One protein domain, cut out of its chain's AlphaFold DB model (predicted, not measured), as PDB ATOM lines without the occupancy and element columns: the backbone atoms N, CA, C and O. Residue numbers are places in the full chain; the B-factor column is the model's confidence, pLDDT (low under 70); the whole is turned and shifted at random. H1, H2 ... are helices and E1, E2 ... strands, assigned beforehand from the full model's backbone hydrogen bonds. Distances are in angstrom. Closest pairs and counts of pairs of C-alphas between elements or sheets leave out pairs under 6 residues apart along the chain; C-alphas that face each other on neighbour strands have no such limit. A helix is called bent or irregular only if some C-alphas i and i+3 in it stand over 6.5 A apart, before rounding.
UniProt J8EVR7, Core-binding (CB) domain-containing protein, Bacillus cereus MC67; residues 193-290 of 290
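This is residues 193 to 290 of the 290 residues of the protein "Core-binding (CB) domain-containing protein" of Bacillus cereus MC67 (UniProt J8EVR7). Two long helices, H2 and the bent H3, run side by side in opposite ways along an elongated body; E2 of the strand pair E1 E2 packs on H3a, with H1 at one end and H4 at the other. The 98 printed residues, mostly helix, hold four named helices and two antiparallel strands, ordered E1 H1 E2 H2 H3 H4. The whole is only just compact, close to loose: radius of gyration of the C-alphas 14.7 A, spans 42 by 24 by 24 A.

Find C-alpha 198 at (-7.851, -11.015, -2.432), where E1, residues 198 to 200, begins; H1, 201 to 208, and E2, 220 to 222, follow. H2, residues 229 to 244, runs 22.6 A. H3, residues 251 to 271, is one helix by its hydrogen bonds but bent, C-alphas 259 and 262 being 6.9 A apart; its arms are H3a, 251 to 259, and H3b, 262 to 271. H4, 283 to 287, ends at (-18.964, 12.736, 13.311).

Between E1 and E2, find N 199 and O 221 within hydrogen-bond range, 2.8 A. The closest C-alphas of E2 and H3a, Ile 221 and Gln 255, are 5.9 A apart. H2 and H3a are close but not clearly touching, closest C-alphas Ile 239 and Ala 254, 6.5 A. Every O i to N i+4 pair is within range in H1, H2, H3a, H3b and H4.

The printed part has no cut; links H1 to E2 and H3 to H4 are long; no printed residue is under 70 in pLDDT.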
ATOM      1  N   GLU A 193      -0.837 -10.761  -8.552       94.25
ATOM      2  CA  GLU A 193      -1.402 -10.752  -7.203       94.25
ATOM      3  C   GLU A 193      -2.024  -9.392  -6.855       94.25
ATOM      4  O   GLU A 193      -3.155  -9.350  -6.382       94.25
ATOM      5  N   TRP A 194      -1.380  -8.270  -7.209       95.38
ATOM      6  CA  TRP A 194      -1.932  -6.932  -6.968       95.38
ATOM      7  C   TRP A 194      -3.200  -6.614  -7.776       95.38
ATOM      8  O   TRP A 194      -3.937  -5.696  -7.408       95.38
ATOM      9  N   LYS A 195      -3.471  -7.339  -8.868       94.81
ATOM     10  CA  LYS A 195      -4.701  -7.184  -9.663       94.81
ATOM     11  C   LYS A 195      -5.890  -7.920  -9.041       94.81
ATOM     12  O   LYS A 195      -7.028  -7.560  -9.337       94.81
ATOM     13  N   LYS A 196      -5.655  -8.908  -8.174       94.56
ATOM     14  CA  LYS A 196      -6.716  -9.661  -7.489       94.56
ATOM     15  C   LYS A 196      -7.426  -8.798  -6.445       94.56
ATOM     16  O   LYS A 196      -6.878  -7.807  -5.964       94.56
ATOM     17  N   ASP A 197      -8.633  -9.206  -6.071       93.62
ATOM     18  CA  ASP A 197      -9.397  -8.603  -4.962       93.62
ATOM     19  C   ASP A 197      -9.126  -9.278  -3.618       93.62
ATOM     20  O   ASP A 197      -9.567  -8.801  -2.575       93.62
ATOM     21  N   ARG A 198      -8.363 -10.368  -3.627       93.50
ATOM     22  CA  ARG A 198      -7.851 -11.015  -2.432       93.50
ATOM     23  C   ARG A 198      -6.380 -11.317  -2.646       93.50
ATOM     24  O   ARG A 198      -6.044 -12.026  -3.587       93.50
ATOM     25  N   TRP A 199      -5.534 -10.755  -1.793       95.25
ATOM     26  CA  TRP A 199      -4.085 -10.902  -1.867       95.25
ATOM     27  C   TRP A 199      -3.599 -11.939  -0.863       95.25
ATOM     28  O   TRP A 199      -4.037 -11.936   0.290       95.25
ATOM     29  N   ASP A 200      -2.666 -12.778  -1.293       93.38
ATOM     30  CA  ASP A 200      -1.907 -13.717  -0.477       93.38
ATOM     31  C   ASP A 200      -0.496 -13.180  -0.224       93.38
ATOM     32  O   ASP A 200       0.313 -12.997  -1.140       93.38
ATOM     33  N   ILE A 201      -0.176 -12.947   1.047       93.94
ATOM     34  CA  ILE A 201       1.127 -12.414   1.442       93.94
ATOM     35  C   ILE A 201       2.291 -13.331   1.087       93.94
ATOM     36  O   ILE A 201       3.401 -12.845   0.922       93.94
ATOM     37  N   ARG A 202       2.064 -14.638   0.944       92.25
ATOM     38  CA  ARG A 202       3.120 -15.593   0.587       92.25
ATOM     39  C   ARG A 202       3.588 -15.351  -0.848       92.25
ATOM     40  O   ARG A 202       4.777 -15.200  -1.085       92.25
ATOM     41  N   VAL A 203       2.642 -15.146  -1.767       92.88
ATOM     42  CA  VAL A 203       2.933 -14.777  -3.164       92.88
ATOM     43  C   VAL A 203       3.640 -13.422  -3.233       92.88
ATOM     44  O   VAL A 203       4.593 -13.245  -3.992       92.88
ATOM     45  N   LEU A 204       3.187 -12.454  -2.431       94.19
ATOM     46  CA  LEU A 204       3.803 -11.128  -2.380       94.19
ATOM     47  C   LEU A 204       5.199 -11.144  -1.747       94.19
ATOM     48  O   LEU A 204       6.065 -10.374  -2.160       94.19
ATOM     49  N   HIS A 205       5.426 -12.008  -0.763       93.06
ATOM     50  CA  HIS A 205       6.732 -12.232  -0.159       93.06
ATOM     51  C   HIS A 205       7.709 -12.789  -1.190       93.06
ATOM     52  O   HIS A 205       8.760 -12.193  -1.402       93.06
ATOM     53  N   ASP A 206       7.321 -13.857  -1.886       90.88
ATOM     54  CA  ASP A 206       8.186 -14.532  -2.853       90.88
ATOM     55  C   ASP A 206       8.531 -13.627  -4.048       90.88
ATOM     56  O   ASP A 206       9.662 -13.634  -4.527       90.88
ATOM     57  N   LYS A 207       7.579 -12.807  -4.520       93.56
ATOM     58  CA  LYS A 207       7.776 -11.936  -5.695       93.56
ATOM     59  C   LYS A 207       8.355 -10.559  -5.382       93.56
ATOM     60  O   LYS A 207       9.074 -10.004  -6.209       93.56
ATOM     61  N   TYR A 208       7.993  -9.970  -4.245       92.19
ATOM     62  CA  TYR A 208       8.281  -8.562  -3.936       92.19
ATOM     63  C   TYR A 208       9.001  -8.363  -2.595       92.19
ATOM     64  O   TYR A 208       9.273  -7.224  -2.220       92.19
ATOM     65  N   GLY A 209       9.299  -9.433  -1.853       90.81
ATOM     66  CA  GLY A 209       9.993  -9.354  -0.567       90.81
ATOM     67  C   GLY A 209       9.159  -8.738   0.558       90.81
ATOM     68  O   GLY A 209       9.719  -8.252   1.541       90.81
ATOM     69  N   VAL A 210       7.823  -8.722   0.440       91.75
ATOM     70  CA  VAL A 210       6.960  -8.168   1.494       91.75
ATOM     71  C   VAL A 210       7.092  -9.019   2.759       91.75
ATOM     72  O   VAL A 210       6.866 -10.229   2.752       91.75
ATOM     73  N   VAL A 211       7.485  -8.391   3.867       89.56
ATOM     74  CA  VAL A 211       7.732  -9.088   5.135       89.56
ATOM     75  C   VAL A 211       6.416  -9.383   5.850       89.56
ATOM     76  O   VAL A 211       5.542  -8.520   5.967       89.56
ATOM     77  N   TYR A 212       6.296 -10.593   6.391       90.88
ATOM     78  CA  TYR A 212       5.155 -11.002   7.201       90.88
ATOM     79  C   TYR A 212       5.557 -12.003   8.281       90.88
ATOM     80  O   TYR A 212       6.625 -12.610   8.244       90.88
ATOM     81  N   ASN A 213       4.679 -12.166   9.269       87.75
ATOM     82  CA  ASN A 213       4.872 -13.133  10.338       87.75
ATOM     83  C   ASN A 213       4.407 -14.522   9.871       87.75
ATOM     84  O   ASN A 213       3.204 -14.759   9.756       87.75
ATOM     85  N   LYS A 214       5.364 -15.431   9.648       86.75
ATOM     86  CA  LYS A 214       5.116 -16.814   9.203       86.75
ATOM     87  C   LYS A 214       4.381 -17.677  10.237       86.75
ATOM     88  O   LYS A 214       3.787 -18.679   9.866       86.75
ATOM     89  N   SER A 215       4.384 -17.293  11.512       86.06
ATOM     90  CA  SER A 215       3.675 -18.002  12.585       86.06
ATOM     91  C   SER A 215       2.199 -17.601  12.703       86.06
ATOM     92  O   SER A 215       1.454 -18.229  13.452       86.06
ATOM     93  N   LYS A 216       1.748 -16.549  12.002       84.50
ATOM     94  CA  LYS A 216       0.337 -16.135  11.989       84.50
ATOM     95  C   LYS A 216      -0.399 -16.759  10.811       84.50
ATOM     96  O   LYS A 216       0.074 -16.716   9.691       84.50
ATOM     97  N   THR A 217      -1.629 -17.210  11.042       81.62
ATOM     98  CA  THR A 217      -2.495 -17.819  10.012       81.62
ATOM     99  C   THR A 217      -3.197 -16.806   9.095       81.62
ATOM    100  O   THR A 217      -3.858 -17.186   8.130       81.62
ATOM    101  N   GLY A 218      -3.076 -15.506   9.380       85.81
ATOM    102  CA  GLY A 218      -3.705 -14.421   8.626       85.81
ATOM    103  C   GLY A 218      -2.964 -14.075   7.333       85.81
ATOM    104  O   GLY A 218      -2.475 -12.955   7.200       85.81
ATOM    105  N   TYR A 219      -2.885 -15.003   6.380       91.75
ATOM    106  CA  TYR A 219      -2.141 -14.805   5.125       91.75
ATOM    107  C   TYR A 219      -2.854 -13.943   4.083       91.75
ATOM    108  O   TYR A 219      -2.240 -13.548   3.097       91.75
ATOM    109  N   TYR A 220      -4.134 -13.634   4.294       92.88
ATOM    110  CA  TYR A 220      -4.961 -12.975   3.292       92.88
ATOM    111  C   TYR A 220      -5.368 -11.560   3.687       92.88
ATOM    112  O   TYR A 220      -5.669 -11.276   4.851       92.88
ATOM    113  N   ILE A 221      -5.434 -10.706   2.674       94.44
ATOM    114  CA  ILE A 221      -6.129  -9.424   2.676       94.44
ATOM    115  C   ILE A 221      -7.235  -9.536   1.633       94.44
ATOM    116  O   ILE A 221      -6.968  -9.907   0.495       94.44
ATOM    117  N   ASP A 222      -8.472  -9.251   2.033       93.25
ATOM    118  CA  ASP A 222      -9.658  -9.418   1.197       93.25
ATOM    119  C   ASP A 222     -10.394  -8.080   1.054       93.25
ATOM    120  O   ASP A 222     -10.885  -7.518   2.035       93.25
ATOM    121  N   PHE A 223     -10.441  -7.566  -0.173       94.88
ATOM    122  CA  PHE A 223     -11.067  -6.293  -0.521       94.88
ATOM    123  C   PHE A 223     -12.525  -6.444  -0.971       94.88
ATOM    124  O   PHE A 223     -13.190  -5.434  -1.205       94.88
ATOM    125  N   THR A 224     -13.043  -7.672  -1.089       91.06
ATOM    126  CA  THR A 224     -14.398  -7.936  -1.609       91.06
ATOM    127  C   THR A 224     -15.497  -7.293  -0.766       91.06
ATOM    128  O   THR A 224     -16.535  -6.922  -1.303       91.06
ATOM    129  N   LYS A 225     -15.236  -7.063   0.530       91.44
ATOM    130  CA  LYS A 225     -16.139  -6.353   1.450       91.44
ATOM    131  C   LYS A 225     -16.351  -4.875   1.111       91.44
ATOM    132  O   LYS A 225     -17.302  -4.283   1.601       91.44
ATOM    133  N   VAL A 226     -15.467  -4.261   0.326       92.62
ATOM    134  CA  VAL A 226     -15.670  -2.895  -0.172       92.62
ATOM    135  C   VAL A 226     -16.487  -2.997  -1.454       92.62
ATOM    136  O   VAL A 226     -15.932  -3.258  -2.521       92.62
ATOM    137  N   GLU A 227     -17.802  -2.841  -1.361       89.19
ATOM    138  CA  GLU A 227     -18.725  -3.039  -2.489       89.19
ATOM    139  C   GLU A 227     -18.541  -1.984  -3.592       89.19
ATOM    140  O   GLU A 227     -18.663  -2.281  -4.781       89.19
ATOM    141  N   GLN A 228     -18.153  -0.764  -3.218       89.69
ATOM    142  CA  GLN A 228     -17.941   0.349  -4.139       89.69
ATOM    143  C   GLN A 228     -16.645   0.134  -4.935       89.69
ATOM    144  O   GLN A 228     -15.551   0.459  -4.472       89.69
ATOM    145  N   GLY A 229     -16.760  -0.386  -6.161       90.56
ATOM    146  CA  GLY A 229     -15.616  -0.822  -6.979       90.56
ATOM    147  C   GLY A 229     -14.529   0.241  -7.190       90.56
ATOM    148  O   GLY A 229     -13.344  -0.048  -7.036       90.56
ATOM    149  N   LYS A 230     -14.905   1.503  -7.449       91.06
ATOM    150  CA  LYS A 230     -13.926   2.606  -7.548       91.06
ATOM    151  C   LYS A 230     -13.161   2.803  -6.237       91.06
ATOM    152  O   LYS A 230     -11.949   3.009  -6.265       91.06
ATOM    153  N   MET A 231     -13.847   2.709  -5.100       92.75
ATOM    154  CA  MET A 231     -13.235   2.880  -3.786       92.75
ATOM    155  C   MET A 231     -12.343   1.690  -3.424       92.75
ATOM    156  O   MET A 231     -11.233   1.877  -2.929       92.75
ATOM    157  N   ARG A 232     -12.765   0.471  -3.771       95.12
ATOM    158  CA  ARG A 232     -11.950  -0.743  -3.646       95.12
ATOM    159  C   ARG A 232     -10.591  -0.579  -4.324       95.12
ATOM    160  O   ARG A 232      -9.562  -0.807  -3.693       95.12
ATOM    161  N   GLU A 233     -10.575  -0.107  -5.569       94.88
ATOM    162  CA  GLU A 233      -9.336   0.099  -6.329       94.88
ATOM    163  C   GLU A 233      -8.424   1.173  -5.724       94.88
ATOM    164  O   GLU A 233      -7.203   1.011  -5.694       94.88
ATOM    165  N   GLN A 234      -8.988   2.258  -5.192       94.25
ATOM    166  CA  GLN A 234      -8.194   3.285  -4.512       94.25
ATOM    167  C   GLN A 234      -7.591   2.767  -3.199       94.25
ATOM    168  O   GLN A 234      -6.413   3.006  -2.927       94.25
ATOM    169  N   ILE A 235      -8.353   1.995  -2.416       95.06
ATOM    170  CA  ILE A 235      -7.856   1.360  -1.187       95.06
ATOM    171  C   ILE A 235      -6.746   0.355  -1.518       95.06
ATOM    172  O   ILE A 235      -5.697   0.382  -0.874       95.06
ATOM    173  N   LYS A 236      -6.915  -0.472  -2.560       96.81
ATOM    174  CA  LYS A 236      -5.867  -1.376  -3.067       96.81
ATOM    175  C   LYS A 236      -4.595  -0.599  -3.409       96.81
ATOM    176  O   LYS A 236      -3.528  -0.912  -2.884       96.81
ATOM    177  N   LYS A 237      -4.689   0.460  -4.218       95.81
ATOM    178  CA  LYS A 237      -3.528   1.296  -4.587       95.81
ATOM    179  C   LYS A 237      -2.807   1.860  -3.365       95.81
ATOM    180  O   LYS A 237      -1.586   1.739  -3.277       95.81
ATOM    181  N   TYR A 238      -3.557   2.407  -2.411       94.75
ATOM    182  CA  TYR A 238      -3.000   2.937  -1.172       94.75
ATOM    183  C   TYR A 238      -2.280   1.856  -0.354       94.75
ATOM    184  O   TYR A 238      -1.115   2.034   0.003       94.75
ATOM    185  N   ILE A 239      -2.925   0.711  -0.096       95.50
ATOM    186  CA  ILE A 239      -2.318  -0.383   0.679       95.50
ATOM    187  C   ILE A 239      -1.066  -0.918  -0.025       95.50
ATOM    188  O   ILE A 239      -0.042  -1.093   0.633       95.50
ATOM    189  N   LYS A 240      -1.099  -1.114  -1.350       95.69
ATOM    190  CA  LYS A 240       0.073  -1.534  -2.135       95.69
ATOM    191  C   LYS A 240       1.233  -0.556  -1.977       95.69
ATOM    192  O   LYS A 240       2.337  -0.969  -1.632       95.69
ATOM    193  N   GLN A 241       0.991   0.737  -2.200       95.06
ATOM    194  CA  GLN A 241       2.024   1.764  -2.061       95.06
ATOM    195  C   GLN A 241       2.620   1.755  -0.652       95.06
ATOM    196  O   GLN A 241       3.836   1.823  -0.496       95.06
ATOM    197  N   ARG A 242       1.777   1.632   0.377       93.75
ATOM    198  CA  ARG A 242       2.216   1.611   1.773       93.75
ATOM    199  C   ARG A 242       3.026   0.360   2.109       93.75
ATOM    200  O   ARG A 242       4.058   0.504   2.754       93.75
ATOM    201  N   LEU A 243       2.616  -0.823   1.646       93.62
ATOM    202  CA  LEU A 243       3.350  -2.081   1.853       93.62
ATOM    203  C   LEU A 243       4.723  -2.079   1.171       93.62
ATOM    204  O   LEU A 243       5.670  -2.641   1.710       93.62
ATOM    205  N   LEU A 244       4.833  -1.448  -0.000       92.19
ATOM    206  CA  LEU A 244       6.096  -1.336  -0.734       92.19
ATOM    207  C   LEU A 244       6.966  -0.172  -0.239       92.19
ATOM    208  O   LEU A 244       8.183  -0.175  -0.421       92.19
ATOM    209  N   SER A 245       6.363   0.831   0.405       86.44
ATOM    210  CA  SER A 245       7.111   1.909   1.046       86.44
ATOM    211  C   SER A 245       7.838   1.377   2.282       86.44
ATOM    212  O   SER A 245       7.244   0.713   3.128       86.44
ATOM    213  N   LYS A 246       9.114   1.733   2.461       70.88
ATOM    214  CA  LYS A 246       9.921   1.345   3.637       70.88
ATOM    215  C   LYS A 246       9.469   2.024   4.952       70.88
ATOM    216  O   LYS A 246      10.197   2.030   5.939       70.88
ATOM    217  N   ASN A 247       8.250   2.564   4.999       75.44
ATOM    218  CA  ASN A 247       7.711   3.403   6.072       75.44
ATOM    219  C   ASN A 247       6.982   2.595   7.162       75.44
ATOM    220  O   ASN A 247       5.917   2.998   7.631       75.44
ATOM    221  N   LYS A 248       7.542   1.443   7.563       81.12
ATOM    222  CA  LYS A 248       7.053   0.595   8.675       81.12
ATOM    223  C   LYS A 248       5.567   0.189   8.593       81.12
ATOM    224  O   LYS A 248       4.942  -0.090   9.614       81.12
ATOM    225  N   PHE A 249       4.979   0.143   7.400       90.88
ATOM    226  CA  PHE A 249       3.596  -0.296   7.229       90.88
ATOM    227  C   PHE A 249       3.540  -1.821   7.109       90.88
ATOM    228  O   PHE A 249       4.078  -2.395   6.167       90.88
ATOM    229  N   SER A 250       2.915  -2.480   8.086       91.19
ATOM    230  CA  SER A 250       2.903  -3.942   8.166       91.19
ATOM    231  C   SER A 250       1.684  -4.565   7.482       91.19
ATOM    232  O   SER A 250       0.619  -3.948   7.391       91.19
ATOM    233  N   TRP A 251       1.808  -5.839   7.101       93.31
ATOM    234  CA  TRP A 251       0.681  -6.649   6.628       93.31
ATOM    235  C   TRP A 251      -0.497  -6.659   7.615       93.31
ATOM    236  O   TRP A 251      -1.643  -6.451   7.227       93.31
ATOM    237  N   SER A 252      -0.221  -6.817   8.914       91.25
ATOM    238  CA  SER A 252      -1.266  -6.797   9.946       91.25
ATOM    239  C   SER A 252      -1.953  -5.434  10.057       91.25
ATOM    240  O   SER A 252      -3.156  -5.373  10.290       91.25
ATOM    241  N   THR A 253      -1.228  -4.332   9.843       92.06
ATOM    242  CA  THR A 253      -1.826  -2.990   9.791       92.06
ATOM    243  C   THR A 253      -2.807  -2.878   8.625       92.06
ATOM    244  O   THR A 253      -3.911  -2.373   8.803       92.06
ATOM    245  N   ALA A 254      -2.440  -3.397   7.453       93.88
ATOM    246  CA  ALA A 254      -3.321  -3.423   6.293       93.88
ATOM    247  C   ALA A 254      -4.588  -4.268   6.533       93.88
ATOM    248  O   ALA A 254      -5.686  -3.841   6.179       93.88
ATOM    249  N   GLN A 255      -4.460  -5.418   7.204       93.38
ATOM    250  CA  GLN A 255      -5.609  -6.231   7.621       93.38
ATOM    251  C   GLN A 255      -6.544  -5.460   8.561       93.38
ATOM    252  O   GLN A 255      -7.751  -5.450   8.335       93.38
ATOM    253  N   ASN A 256      -5.996  -4.756   9.557       92.62
ATOM    254  CA  ASN A 256      -6.784  -3.926  10.475       92.62
ATOM    255  C   ASN A 256      -7.485  -2.762   9.756       92.62
ATOM    256  O   ASN A 256      -8.578  -2.359  10.131       92.62
ATOM    257  N   TYR A 257      -6.894  -2.207   8.698       93.94
ATOM    258  CA  TYR A 257      -7.578  -1.172   7.918       93.94
ATOM    259  C   TYR A 257      -8.829  -1.751   7.252       93.94
ATOM    260  O   TYR A 257      -9.890  -1.135   7.279       93.94
ATOM    261  N   LEU A 258      -8.741  -2.972   6.728       93.81
ATOM    262  CA  LEU A 258      -9.861  -3.652   6.081       93.81
ATOM    263  C   LEU A 258     -10.912  -4.208   7.049       93.81
ATOM    264  O   LEU A 258     -11.965  -4.648   6.593       93.81
ATOM    265  N   THR A 259     -10.689  -4.158   8.366       91.00
ATOM    266  CA  THR A 259     -11.771  -4.403   9.331       91.00
ATOM    267  C   THR A 259     -12.675  -3.186   9.513       91.00
ATOM    268  O   THR A 259     -13.843  -3.372   9.829       91.00
ATOM    269  N   CYS A 260     -12.168  -1.966   9.289       91.25
ATOM    270  CA  CYS A 260     -12.905  -0.722   9.553       91.25
ATOM    271  C   CYS A 260     -13.338   0.014   8.275       91.25
ATOM    272  O   CYS A 260     -14.447   0.538   8.207       91.25
ATOM    273  N   LEU A 261     -12.476   0.051   7.251       93.44
ATOM    274  CA  LEU A 261     -12.725   0.797   6.015       93.44
ATOM    275  C   LEU A 261     -14.010   0.383   5.285       93.44
ATOM    276  O   LEU A 261     -14.705   1.288   4.830       93.44
ATOM    277  N   PRO A 262     -14.367  -0.914   5.163       93.88
ATOM    278  CA  PRO A 262     -15.604  -1.291   4.484       93.88
ATOM    279  C   PRO A 262     -16.845  -0.664   5.127       93.88
ATOM    280  O   PRO A 262     -17.656  -0.078   4.421       93.88
ATOM    281  N   SER A 263     -16.956  -0.713   6.458       92.06
ATOM    282  CA  SER A 263     -18.087  -0.131   7.191       92.06
ATOM    283  C   SER A 263     -18.166   1.384   7.010       92.06
ATOM    284  O   SER A 263     -19.237   1.905   6.715       92.06
ATOM    285  N   PHE A 264     -17.029   2.079   7.113       93.94
ATOM    286  CA  PHE A 264     -16.968   3.525   6.900       93.94
ATOM    287  C   PHE A 264     -17.357   3.920   5.471       93.94
ATOM    288  O   PHE A 264     -18.182   4.809   5.272       93.94
ATOM    289  N   VAL A 265     -16.793   3.251   4.461       93.56
ATOM    290  CA  VAL A 265     -17.099   3.551   3.056       93.56
ATOM    291  C   VAL A 265     -18.568   3.267   2.762       93.56
ATOM    292  O   VAL A 265     -19.242   4.129   2.208       93.56
ATOM    293  N   SER A 266     -19.095   2.112   3.171       93.12
ATOM    294  CA  SER A 266     -20.510   1.800   2.962       93.12
ATOM    295  C   SER A 266     -21.429   2.821   3.635       93.12
ATOM    296  O   SER A 266     -22.405   3.240   3.022       93.12
ATOM    297  N   PHE A 267     -21.093   3.287   4.841       94.50
ATOM    298  CA  PHE A 267     -21.847   4.337   5.524       94.50
ATOM    299  C   PHE A 267     -21.857   5.656   4.737       94.50
ATOM    300  O   PHE A 267     -22.928   6.166   4.412       94.50
ATOM    301  N   ILE A 268     -20.686   6.176   4.350       94.56
ATOM    302  CA  ILE A 268     -20.586   7.446   3.613       94.56
ATOM    303  C   ILE A 268     -21.354   7.383   2.289       94.56
ATOM    304  O   ILE A 268     -22.103   8.300   1.968       94.56
ATOM    305  N   PHE A 269     -21.217   6.292   1.536       93.38
ATOM    306  CA  PHE A 269     -21.924   6.134   0.262       93.38
ATOM    307  C   PHE A 269     -23.417   5.827   0.437       93.38
ATOM    308  O   PHE A 269     -24.177   6.022  -0.506       93.38
ATOM    309  N   SER A 270     -23.860   5.389   1.621       93.38
ATOM    310  CA  SER A 270     -25.292   5.293   1.925       93.38
ATOM    311  C   SER A 270     -25.923   6.664   2.189       93.38
ATOM    312  O   SER A 270     -27.060   6.888   1.783       93.38
ATOM    313  N   LEU A 271     -25.178   7.594   2.804       92.75
ATOM    314  CA  LEU A 271     -25.597   8.989   2.976       92.75
ATOM    315  C   LEU A 271     -25.532   9.770   1.663       92.75
ATOM    316  O   LEU A 271     -26.373  10.625   1.401       92.75
ATOM    317  N   GLU A 272     -24.535   9.468   0.832       91.31
ATOM    318  CA  GLU A 272     -24.243  10.210  -0.393       91.31
ATOM    319  C   GLU A 272     -24.138   9.281  -1.619       91.31
ATOM    320  O   GLU A 272     -23.052   9.109  -2.184       91.31
ATOM    321  N   PRO A 273     -25.251   8.688  -2.098       89.56
ATOM    322  CA  PRO A 273     -25.209   7.661  -3.148       89.56
ATOM    323  C   PRO A 273     -24.664   8.145  -4.497       89.56
ATOM    324  O   PRO A 273     -24.234   7.342  -5.322       89.56
ATOM    325  N   SER A 274     -24.690   9.460  -4.739       90.25
ATOM    326  CA  SER A 274     -24.174  10.076  -5.969       90.25
ATOM    327  C   SER A 274     -22.651  10.237  -5.982       90.25
ATOM    328  O   SER A 274     -22.068  10.551  -7.025       90.25
ATOM    329  N   TRP A 275     -21.982  10.059  -4.839       91.38
ATOM    330  CA  TRP A 275     -20.540  10.243  -4.751       91.38
ATOM    331  C   TRP A 275     -19.795   9.070  -5.385       91.38
ATOM    332  O   TRP A 275     -20.293   7.953  -5.505       91.38
ATOM    333  N   THR A 276     -18.564   9.336  -5.823       87.31
ATOM    334  CA  THR A 276     -17.671   8.308  -6.393       87.31
ATOM    335  C   THR A 276     -16.276   8.309  -5.770       87.31
ATOM    336  O   THR A 276     -15.466   7.434  -6.082       87.31
ATOM    337  N   ASP A 277     -16.004   9.265  -4.880       89.69
ATOM    338  CA  ASP A 277     -14.771   9.412  -4.120       89.69
ATOM    339  C   ASP A 277     -15.058  10.048  -2.746       89.69
ATOM    340  O   ASP A 277     -16.180  10.463  -2.461       89.69
ATOM    341  N   LEU A 278     -14.036  10.097  -1.890       90.25
ATOM    342  CA  LEU A 278     -14.129  10.638  -0.530       90.25
ATOM    343  C   LEU A 278     -13.657  12.102  -0.429       90.25
ATOM    344  O   LEU A 278     -13.449  12.596   0.674       90.25
ATOM    345  N   LYS A 279     -13.456  12.822  -1.545       90.88
ATOM    346  CA  LYS A 279     -12.877  14.182  -1.512       90.88
ATOM    347  C   LYS A 279     -13.792  15.211  -0.856       90.88
ATOM    348  O   LYS A 279     -13.314  16.238  -0.391       90.88
ATOM    349  N   ARG A 280     -15.100  14.952  -0.872       90.94
ATOM    350  CA  ARG A 280     -16.134  15.830  -0.308       90.94
ATOM    351  C   ARG A 280     -16.502  15.472   1.130       90.94
ATOM    352  O   ARG A 280     -17.375  16.123   1.692       90.94
ATOM    353  N   VAL A 281     -15.865  14.450   1.714       92.56
ATOM    354  CA  VAL A 281     -16.091  14.092   3.117       92.56
ATOM    355  C   VAL A 281     -15.668  15.269   3.984       92.56
ATOM    356  O   VAL A 281     -14.514  15.692   3.967       92.56
ATOM    357  N   ASP A 282     -16.622  15.786   4.741       92.44
ATOM    358  CA  ASP A 282     -16.428  16.836   5.720       92.44
ATOM    359  C   ASP A 282     -16.504  16.264   7.139       92.44
ATOM    360  O   ASP A 282     -16.837  15.099   7.373       92.44
ATOM    361  N   ARG A 283     -16.186  17.114   8.113       93.50
ATOM    362  CA  ARG A 283     -16.203  16.740   9.526       93.50
ATOM    363  C   ARG A 283     -17.580  16.255   9.986       93.50
ATOM    364  O   ARG A 283     -17.641  15.289  10.736       93.50
ATOM    365  N   SER A 284     -18.656  16.883   9.506       93.62
ATOM    366  CA  SER A 284     -20.024  16.542   9.909       93.62
ATOM    367  C   SER A 284     -20.375  15.082   9.594       93.62
ATOM    368  O   SER A 284     -20.901  14.377  10.451       93.62
ATOM    369  N   ARG A 285     -20.006  14.584   8.407       91.19
ATOM    370  CA  ARG A 285     -20.233  13.183   8.012       91.19
ATOM    371  C   ARG A 285     -19.349  12.201   8.777       91.19
ATOM    372  O   ARG A 285     -19.772  11.078   9.025       91.19
ATOM    373  N   ILE A 286     -18.135  12.610   9.153       92.19
ATOM    374  CA  ILE A 286     -17.250  11.788   9.995       92.19
ATOM    375  C   ILE A 286     -17.842  11.650  11.401       92.19
ATOM    376  O   ILE A 286     -17.876  10.545  11.931       92.19
ATOM    377  N   GLU A 287     -18.334  12.744  11.985       94.06
ATOM    378  CA  GLU A 287     -18.964  12.736  13.311       94.06
ATOM    379  C   GLU A 287     -20.243  11.893  13.342       94.06
ATOM    380  O   GLU A 287     -20.516  11.270  14.355       94.06
ATOM    381  N   GLN A 288     -20.988  11.792  12.237       93.12
ATOM    382  CA  GLN A 288     -22.147  10.891  12.158       93.12
ATOM    383  C   GLN A 288     -21.780   9.398  12.156       93.12
ATOM    384  O   GLN A 288     -22.645   8.566  12.421       93.12
ATOM    385  N   TYR A 289     -20.540   9.042  11.810       93.19
ATOM    386  CA  TYR A 289     -20.086   7.648  11.778       93.19
ATOM    387  C   TYR A 289     -19.529   7.154  13.125       93.19
ATOM    388  O   TYR A 289     -19.587   5.953  13.392       93.19
ATOM    389  N   ILE A 290     -18.925   8.053  13.912       92.25
ATOM    390  CA  ILE A 290     -18.259   7.760  15.198       92.25
ATOM    391  C   ILE A 290     -19.298   7.611  16.308       92.25
ATOM    392  O   ILE A 290     -19.159   6.638  17.084       92.25
TER     393      ILE A 290